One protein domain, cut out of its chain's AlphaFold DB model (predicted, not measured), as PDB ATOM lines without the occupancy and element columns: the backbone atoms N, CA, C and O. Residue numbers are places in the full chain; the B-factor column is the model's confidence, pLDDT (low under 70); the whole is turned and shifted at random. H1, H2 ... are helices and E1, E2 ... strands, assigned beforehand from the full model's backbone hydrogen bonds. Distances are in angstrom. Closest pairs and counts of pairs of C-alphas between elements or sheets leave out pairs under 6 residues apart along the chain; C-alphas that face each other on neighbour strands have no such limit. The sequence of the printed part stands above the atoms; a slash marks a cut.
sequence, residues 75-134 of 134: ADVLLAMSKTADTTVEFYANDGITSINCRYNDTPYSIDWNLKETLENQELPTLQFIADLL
ATOM      1  N   ALA A  75      -7.058  -0.652   1.259       81.06
ATOM      2  CA  ALA A  75      -8.328  -0.793   0.553       81.06
ATOM      3  C   ALA A  75      -8.407   0.066  -0.724       81.06
ATOM      4  O   ALA A  75      -8.958  -0.380  -1.726       81.06
ATOM      5  N   ASP A  76      -7.823   1.268  -0.719       86.75
ATOM      6  CA  ASP A  76      -7.795   2.138  -1.902       86.75
ATOM      7  C   ASP A  76      -6.902   1.571  -2.999       86.75
ATOM      8  O   ASP A  76      -7.253   1.616  -4.178       86.75
ATOM      9  N   VAL A  77      -5.757   1.017  -2.593       85.56
ATOM     10  CA  VAL A  77      -4.809   0.359  -3.494       85.56
ATOM     11  C   VAL A  77      -5.460  -0.869  -4.121       85.56
ATOM     12  O   VAL A  77      -5.465  -0.996  -5.342       85.56
ATOM     13  N   LEU A  78      -6.087  -1.728  -3.311       80.50
ATOM     14  CA  LEU A  78      -6.799  -2.914  -3.788       80.50
ATOM     15  C   LEU A  78      -7.938  -2.552  -4.749       80.50
ATOM     16  O   LEU A  78      -8.098  -3.190  -5.787       80.50
ATOM     17  N   LEU A  79      -8.696  -1.495  -4.453       84.06
ATOM     18  CA  LEU A  79      -9.735  -1.007  -5.356       84.06
ATOM     19  C   LEU A  79      -9.144  -0.518  -6.688       84.06
ATOM     20  O   LEU A  79      -9.711  -0.794  -7.746       84.06
ATOM     21  N   ALA A  80      -8.001   0.169  -6.659       86.50
ATOM     22  CA  ALA A  80      -7.307   0.600  -7.869       86.50
ATOM     23  C   ALA A  80      -6.755  -0.582  -8.686       86.50
ATOM     24  O   ALA A  80      -6.850  -0.554  -9.914       86.50
ATOM     25  N   MET A  81      -6.265  -1.629  -8.013       77.88
ATOM     26  CA  MET A  81      -5.762  -2.863  -8.624       77.88
ATOM     27  C   MET A  81      -6.864  -3.739  -9.216       77.88
ATOM     28  O   MET A  81      -6.654  -4.323 -10.266       77.88
ATOM     29  N   SER A  82      -8.051  -3.807  -8.601       64.88
ATOM     30  CA  SER A  82      -9.156  -4.701  -9.009       64.88
ATOM     31  C   SER A  82      -9.649  -4.535 -10.458       64.88
ATOM     32  O   SER A  82     -10.468  -5.315 -10.937       64.88
ATOM     33  N   LYS A  83      -9.142  -3.532 -11.186       59.72
ATOM     34  CA  LYS A  83      -9.343  -3.377 -12.630       59.72
ATOM     35  C   LYS A  83      -8.442  -4.286 -13.482       59.72
ATOM     36  O   LYS A  83      -8.681  -4.369 -14.683       59.72
ATOM     37  N   THR A  84      -7.448  -4.962 -12.902       58.06
ATOM     38  CA  THR A  84      -6.637  -6.004 -13.549       58.06
ATOM     39  C   THR A  84      -7.087  -7.375 -13.024       58.06
ATOM     40  O   THR A  84      -7.103  -7.639 -11.825       58.06
ATOM     41  N   ALA A  85      -7.567  -8.230 -13.926       50.94
ATOM     42  CA  ALA A  85      -8.565  -9.269 -13.655       50.94
ATOM     43  C   ALA A  85      -8.157 -10.462 -12.752       50.94
ATOM     44  O   ALA A  85      -9.033 -11.254 -12.422       50.94
ATOM     45  N   ASP A  86      -6.902 -10.578 -12.295       61.34
ATOM     46  CA  ASP A  86      -6.379 -11.810 -11.659       61.34
ATOM     47  C   ASP A  86      -5.763 -11.610 -10.255       61.34
ATOM     48  O   ASP A  86      -4.942 -12.403  -9.782       61.34
ATOM     49  N   THR A  87      -6.162 -10.553  -9.543       60.06
ATOM     50  CA  THR A  87      -5.677 -10.300  -8.176       60.06
ATOM     51  C   THR A  87      -6.458 -11.131  -7.152       60.06
ATOM     52  O   THR A  87      -7.579 -10.785  -6.780       60.06
ATOM     53  N   THR A  88      -5.855 -12.201  -6.632       58.75
ATOM     54  CA  THR A  88      -6.267 -12.798  -5.351       58.75
ATOM     55  C   THR A  88      -5.732 -11.954  -4.191       58.75
ATOM     56  O   THR A  88      -4.706 -11.297  -4.329       58.75
ATOM     57  N   VAL A  89      -6.425 -11.926  -3.052       57.41
ATOM     58  CA  VAL A  89      -5.930 -11.308  -1.811       57.41
ATOM     59  C   VAL A  89      -6.089 -12.346  -0.711       57.41
ATOM     60  O   VAL A  89      -7.210 -12.739  -0.392       57.41
ATOM     61  N   GLU A  90      -4.975 -12.824  -0.165       55.84
ATOM     62  CA  GLU A  90      -4.966 -13.774   0.949       55.84
ATOM     63  C   GLU A  90      -4.730 -13.038   2.268       55.84
ATOM     64  O   GLU A  90      -3.900 -12.138   2.340       55.84
ATOM     65  N   PHE A  91      -5.458 -13.430   3.313       53.97
ATOM     66  CA  PHE A  91      -5.377 -12.821   4.636       53.97
ATOM     67  C   PHE A  91      -4.890 -13.858   5.653       53.97
ATOM     68  O   PHE A  91      -5.586 -14.839   5.914       53.97
ATOM     69  N   TYR A  92      -3.721 -13.636   6.260       56.12
ATOM     70  CA  TYR A  92      -3.213 -14.491   7.338       56.12
ATOM     71  C   TYR A  92      -3.626 -13.920   8.698       56.12
ATOM     72  O   TYR A  92      -3.251 -12.809   9.075       56.12
ATOM     73  N   ALA A  93      -4.442 -14.677   9.430       40.41
ATOM     74  CA  ALA A  93      -4.966 -14.292  10.733       40.41
ATOM     75  C   ALA A  93      -4.001 -14.710  11.850       40.41
ATOM     76  O   ALA A  93      -4.258 -15.691  12.530       40.41
ATOM     77  N   ASN A  94      -2.892 -13.990  12.017       48.56
ATOM     78  CA  ASN A  94      -2.106 -13.969  13.254       48.56
ATOM     79  C   ASN A  94      -1.456 -12.573  13.355       48.56
ATOM     80  O   ASN A  94      -0.586 -12.246  12.560       48.56
ATOM     81  N   ASP A  95      -1.943 -11.738  14.282       49.25
ATOM     82  CA  ASP A  95      -1.469 -10.374  14.626       49.25
ATOM     83  C   ASP A  95      -1.789  -9.190  13.691       49.25
ATOM     84  O   ASP A  95      -1.340  -8.059  13.909       49.25
ATOM     85  N   GLY A  96      -2.693  -9.399  12.736       54.09
ATOM     86  CA  GLY A  96      -3.102  -8.385  11.766       54.09
ATOM     87  C   GLY A  96      -2.467  -8.674  10.416       54.09
ATOM     88  O   GLY A  96      -1.337  -9.126  10.334       54.09
ATOM     89  N   ILE A  97      -3.238  -8.479   9.355       52.16
ATOM     90  CA  ILE A  97      -2.868  -8.873   7.992       52.16
ATOM     91  C   ILE A  97      -1.526  -8.223   7.632       52.16
ATOM     92  O   ILE A  97      -1.424  -6.995   7.634       52.16
ATOM     93  N   THR A  98      -0.510  -9.035   7.346       56.41
ATOM     94  CA  THR A  98       0.841  -8.552   7.031       56.41
ATOM     95  C   THR A  98       1.170  -8.598   5.551       56.41
ATOM     96  O   THR A  98       2.081  -7.874   5.161       56.41
ATOM     97  N   SER A  99       0.433  -9.356   4.720       62.31
ATOM     98  CA  SER A  99       0.737  -9.441   3.291       62.31
ATOM     99  C   SER A  99      -0.458  -9.538   2.331       62.31
ATOM    100  O   SER A  99      -1.522 -10.036   2.690       62.31
ATOM    101  N   ILE A 100      -0.286  -9.034   1.098       65.19
ATOM    102  CA  ILE A 100      -1.172  -9.258  -0.057       65.19
ATOM    103  C   ILE A 100      -0.473 -10.194  -1.039       65.19
ATOM    104  O   ILE A 100       0.556  -9.823  -1.599       65.19
ATOM    105  N   ASN A 101      -1.085 -11.342  -1.329       66.25
ATOM    106  CA  ASN A 101      -0.622 -12.265  -2.367       66.25
ATOM    107  C   ASN A 101      -1.393 -12.092  -3.679       66.25
ATOM    108  O   ASN A 101      -2.478 -12.653  -3.815       66.25
ATOM    109  N   CYS A 102      -0.834 -11.383  -4.658       63.62
ATOM    110  CA  CYS A 102      -1.447 -11.199  -5.977       63.62
ATOM    111  C   CYS A 102      -0.720 -11.995  -7.071       63.62
ATOM    112  O   CYS A 102       0.496 -12.179  -7.010       63.62
ATOM    113  N   ARG A 103      -1.441 -12.419  -8.117       60.12
ATOM    114  CA  ARG A 103      -0.820 -12.872  -9.368       60.12
ATOM    115  C   ARG A 103      -0.851 -11.753 -10.394       60.12
ATOM    116  O   ARG A 103      -1.884 -11.135 -10.620       60.12
ATOM    117  N   TYR A 104       0.287 -11.533 -11.034       59.34
ATOM    118  CA  TYR A 104       0.410 -10.629 -12.168       59.34
ATOM    119  C   TYR A 104       1.181 -11.354 -13.271       59.34
ATOM    120  O   TYR A 104       2.298 -11.808 -13.034       59.34
ATOM    121  N   ASN A 105       0.572 -11.513 -14.453       63.97
ATOM    122  CA  ASN A 105       1.122 -12.297 -15.571       63.97
ATOM    123  C   ASN A 105       1.587 -13.707 -15.148       63.97
ATOM    124  O   ASN A 105       2.748 -14.066 -15.349       63.97
ATOM    125  N   ASP A 106       0.713 -14.466 -14.477       67.62
ATOM    126  CA  ASP A 106       0.988 -15.806 -13.922       67.62
ATOM    127  C   ASP A 106       2.146 -15.897 -12.908       67.62
ATOM    128  O   ASP A 106       2.481 -16.984 -12.434       67.62
ATOM    129  N   THR A 107       2.724 -14.765 -12.502       62.66
ATOM    130  CA  THR A 107       3.792 -14.714 -11.501       62.66
ATOM    131  C   THR A 107       3.192 -14.360 -10.136       62.66
ATOM    132  O   THR A 107       2.504 -13.340 -10.027       62.66
ATOM    133  N   PRO A 108       3.390 -15.193  -9.094       68.12
ATOM    134  CA  PRO A 108       2.918 -14.896  -7.749       68.12
ATOM    135  C   PRO A 108       3.809 -13.837  -7.097       68.12
ATOM    136  O   PRO A 108       5.036 -13.928  -7.137       68.12
ATOM    137  N   TYR A 109       3.185 -12.864  -6.449       65.19
ATOM    138  CA  TYR A 109       3.852 -11.824  -5.682       65.19
ATOM    139  C   TYR A 109       3.216 -11.708  -4.302       65.19
ATOM    140  O   TYR A 109       1.995 -11.752  -4.189       65.19
ATOM    141  N   SER A 110       4.050 -11.512  -3.280       68.94
ATOM    142  CA  SER A 110       3.634 -11.179  -1.915       68.94
ATOM    143  C   SER A 110       4.103  -9.765  -1.598       68.94
ATOM    144  O   SER A 110       5.297  -9.478  -1.684       68.94
ATOM    145  N   ILE A 111       3.179  -8.882  -1.240       67.69
ATOM    146  CA  ILE A 111       3.484  -7.557  -0.699       67.69
ATOM    147  C   ILE A 111       3.371  -7.633   0.800       67.69
ATOM    148  O   ILE A 111       2.282  -7.931   1.266       67.69
ATOM    149  N   ASP A 112       4.392  -7.228   1.540       70.25
ATOM    150  CA  ASP A 112       4.196  -6.918   2.950       70.25
ATOM    151  C   ASP A 112       3.663  -5.484   3.080       70.25
ATOM    152  O   ASP A 112       4.339  -4.513   2.717       70.25
ATOM    153  N   TRP A 113       2.422  -5.342   3.548       74.00
ATOM    154  CA  TRP A 113       1.821  -4.043   3.850       74.00
ATOM    155  C   TRP A 113       1.465  -3.997   5.327       74.00
ATOM    156  O   TRP A 113       0.620  -4.754   5.804       74.00
ATOM    157  N   ASN A 114       2.045  -3.045   6.051       71.88
ATOM    158  CA  ASN A 114       1.638  -2.809   7.426       71.88
ATOM    159  C   ASN A 114       0.279  -2.096   7.432       71.88
ATOM    160  O   ASN A 114       0.202  -0.902   7.144       71.88
ATOM    161  N   LEU A 115      -0.800  -2.817   7.752       68.25
ATOM    162  CA  LEU A 115      -2.164  -2.268   7.779       68.25
ATOM    163  C   LEU A 115      -2.349  -1.064   8.709       68.25
ATOM    164  O   LEU A 115      -3.297  -0.300   8.526       68.25
ATOM    165  N   LYS A 116      -1.480  -0.905   9.711       71.38
ATOM    166  CA  LYS A 116      -1.522   0.232  10.637       71.38
ATOM    167  C   LYS A 116      -0.907   1.500  10.031       71.38
ATOM    168  O   LYS A 116      -1.089   2.575  10.590       71.38
ATOM    169  N   GLU A 117      -0.213   1.380   8.902       79.19
ATOM    170  CA  GLU A 117       0.526   2.457   8.244       79.19
ATOM    171  C   GLU A 117      -0.180   2.951   6.970       79.19
ATOM    172  O   GLU A 117      -0.876   2.210   6.267       79.19
ATOM    173  N   THR A 118       0.024   4.229   6.646       86.75
ATOM    174  CA  THR A 118      -0.447   4.848   5.395       86.75
ATOM    175  C   THR A 118       0.567   4.636   4.273       86.75
ATOM    176  O   THR A 118       1.709   4.241   4.520       86.75
ATOM    177  N   LEU A 119       0.172   4.915   3.027       87.69
ATOM    178  CA  LEU A 119       1.049   4.811   1.856       87.69
ATOM    179  C   LEU A 119       2.413   5.504   2.052       87.69
ATOM    180  O   LEU A 119       3.449   4.959   1.685       87.69
ATOM    181  N   GLU A 120       2.436   6.695   2.644       87.00
ATOM    182  CA  GLU A 120       3.645   7.514   2.812       87.00
ATOM    183  C   GLU A 120       4.702   6.851   3.708       87.00
ATOM    184  O   GLU A 120       5.911   7.058   3.516       87.00
ATOM    185  N   ASN A 121       4.243   6.029   4.652       87.94
ATOM    186  CA  ASN A 121       5.069   5.381   5.661       87.94
ATOM    187  C   ASN A 121       5.533   3.979   5.254       87.94
ATOM    188  O   ASN A 121       6.368   3.403   5.940       87.94
ATOM    189  N   GLN A 122       5.068   3.450   4.118       86.69
ATOM    190  CA  GLN A 122       5.519   2.146   3.634       86.69
ATOM    191  C   GLN A 122       6.987   2.170   3.187       86.69
ATOM    192  O   GLN A 122       7.537   3.207   2.780       86.69
ATOM    193  N   GLU A 123       7.609   0.996   3.226       86.31
ATOM    194  CA  GLU A 123       8.968   0.771   2.747       86.31
ATOM    195  C   GLU A 123       9.067   0.925   1.221       86.31
ATOM    196  O   GLU A 123       8.105   0.740   0.471       86.31
ATOM    197  N   LEU A 124      10.257   1.291   0.732       87.44
ATOM    198  CA  LEU A 124      10.471   1.548  -0.696       87.44
ATOM    199  C   LEU A 124      10.147   0.340  -1.605       87.44
ATOM    200  O   LEU A 124       9.536   0.576  -2.650       87.44
ATOM    201  N   PRO A 125      10.494  -0.917  -1.254       83.69
ATOM    202  CA  PRO A 125      10.136  -2.082  -2.066       83.69
ATOM    203  C   PRO A 125       8.621  -2.244  -2.240       83.69
ATOM    204  O   PRO A 125       8.158  -2.465  -3.357       83.69
ATOM    205  N   THR A 126       7.844  -2.035  -1.172       83.44
ATOM    206  CA  THR A 126       6.374  -2.063  -1.194       83.44
ATOM    207  C   THR A 126       5.816  -1.006  -2.148       83.44
ATOM    208  O   THR A 126       4.951  -1.292  -2.973       83.44
ATOM    209  N   LEU A 127       6.353   0.216  -2.092       87.06
ATOM    210  CA  LEU A 127       5.940   1.299  -2.988       87.06
ATOM    211  C   LEU A 127       6.289   1.031  -4.451       87.06
ATOM    212  O   LEU A 127       5.487   1.339  -5.328       87.06
ATOM    213  N   GLN A 128       7.474   0.486  -4.730       86.06
ATOM    214  CA  GLN A 128       7.877   0.161  -6.096       86.06
ATOM    215  C   GLN A 128       6.952  -0.903  -6.686       86.06
ATOM    216  O   GLN A 128       6.419  -0.717  -7.774       86.06
ATOM    217  N   PHE A 129       6.682  -1.957  -5.919       82.06
ATOM    218  CA  PHE A 129       5.812  -3.034  -6.352       82.06
ATOM    219  C   PHE A 129       4.393  -2.554  -6.683       82.06
ATOM    220  O   PHE A 129       3.865  -2.835  -7.755       82.06
ATOM    221  N   ILE A 130       3.784  -1.767  -5.794       82.19
ATOM    222  CA  ILE A 130       2.432  -1.238  -6.018       82.19
ATOM    223  C   ILE A 130       2.409  -0.288  -7.211       82.19
ATOM    224  O   ILE A 130       1.457  -0.289  -7.986       82.19
ATOM    225  N   ALA A 131       3.454   0.521  -7.378       86.12
ATOM    226  CA  ALA A 131       3.577   1.366  -8.550       86.12
ATOM    227  C   ALA A 131       3.670   0.542  -9.839       86.12
ATOM    228  O   ALA A 131       3.148   0.998 -10.846       86.12
ATOM    229  N   ASP A 132       4.296  -0.632  -9.837       81.69
ATOM    230  CA  ASP A 132       4.401  -1.491 -11.024       81.69
ATOM    231  C   ASP A 132       3.075  -2.205 -11.358       81.69
ATOM    232  O   ASP A 132       2.830  -2.525 -12.521       81.69
ATOM    233  N   LEU A 133       2.191  -2.383 -10.369       76.81
ATOM    234  CA  LEU A 133       0.851  -2.963 -10.541       76.81
ATOM    235  C   LEU A 133      -0.219  -1.990 -11.074       76.81
ATOM    236  O   LEU A 133      -1.272  -2.445 -11.525       76.81
ATOM    237  N   LEU A 134       0.011  -0.675 -10.972       78.94
ATOM    238  CA  LEU A 134      -0.943   0.399 -11.309       78.94
ATOM    239  C   LEU A 134      -0.576   1.137 -12.605       78.94
ATOM    240  O   LEU A 134      -1.523   1.509 -13.335       78.94
TER     241      LEU A 134
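What this domain is: This is residues 75 to 134 of the 134 residues of an uncharacterized protein of marine sediment metagenome (UniProt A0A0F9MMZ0). Picture a two-stranded hairpin, E1 and E2, with the helix H2 over one face, mainly over E2, and a shorter helix, H1, on that same side of the hairpin, set at a slant to H2. A long stretch with no named element, residues 82 to 98, leads from H1 back past E1 and out to a turn near Asp 95 before E1 begins. The printed part has 60 residues, with two named helices and two named strands in the order H1, E1, E2, H2; the sheet's order is E1 - E2, antiparallel, and the class is mixed, with 29 residues, under half, in named elements. The whole is compact, with a radius of gyration of the C-alphas of 11.2 A, and its C-alphas span 29 by 25 by 18 A.

How they stand to each other: Start with H1, residues 75 to 81, and then look at H2, residues 124 to 133: the two are close but not clearly touching, and their closest C-alphas, those of Met 81 and Leu 133, are 6.9 A apart. They run the same way at a steep tilt of 47 degrees. Next find E1, residues 99 to 104, and E2, residues 107 to 112, a hairpin with a tight link of 2 residues. Their directions stand at 156 degrees, and the C-alphas of Ser 99 and Asp 112, which face each other, are 4.3 A apart. Across this pair, N 102 and O 109 are within hydrogen-bond range at 2.9 A, and so are N 111 and O 100 at 2.8 A. H1 and E2 are apart. E2 and H2 have 3 pairs of C-alphas within 8 A, the closest those of Ile 111 and Thr 126 at 6.2 A. E1 and H2 have 1 such pair, the C-alphas of Tyr 104 and Leu 133, 7.8 A apart. In H1 and H2, every O i to N i+4 pair is within hydrogen-bond range.

Where its parts are: Find C-alpha 75 at (-8.328, -0.793, 0.553); from there H1 runs 9.8 A to C-alpha 81. E1 begins at C-alpha 99, at (0.737, -9.441, 3.291), and covers 15.5 A to C-alpha 104. E2 runs 16.4 A from C-alpha 107 to C-alpha 112. H2 runs 14.5 A from C-alpha 124 to C-alpha 133 at (0.851, -2.963, -10.541).

The domain as a whole: Look at Asp 95 and Asn 105 for the two C-alphas farthest apart, at 30.4 A. The printed part has no cut and ends at residue 134, the chain's last. The links H1 to E1, with 17 residues, and E2 to H2, with 11, are long. In the B-factor column, the mean pLDDT of the printed part is 70.6; residues 82 to 111 and residue 115 are under 70, where the model's confidence is low.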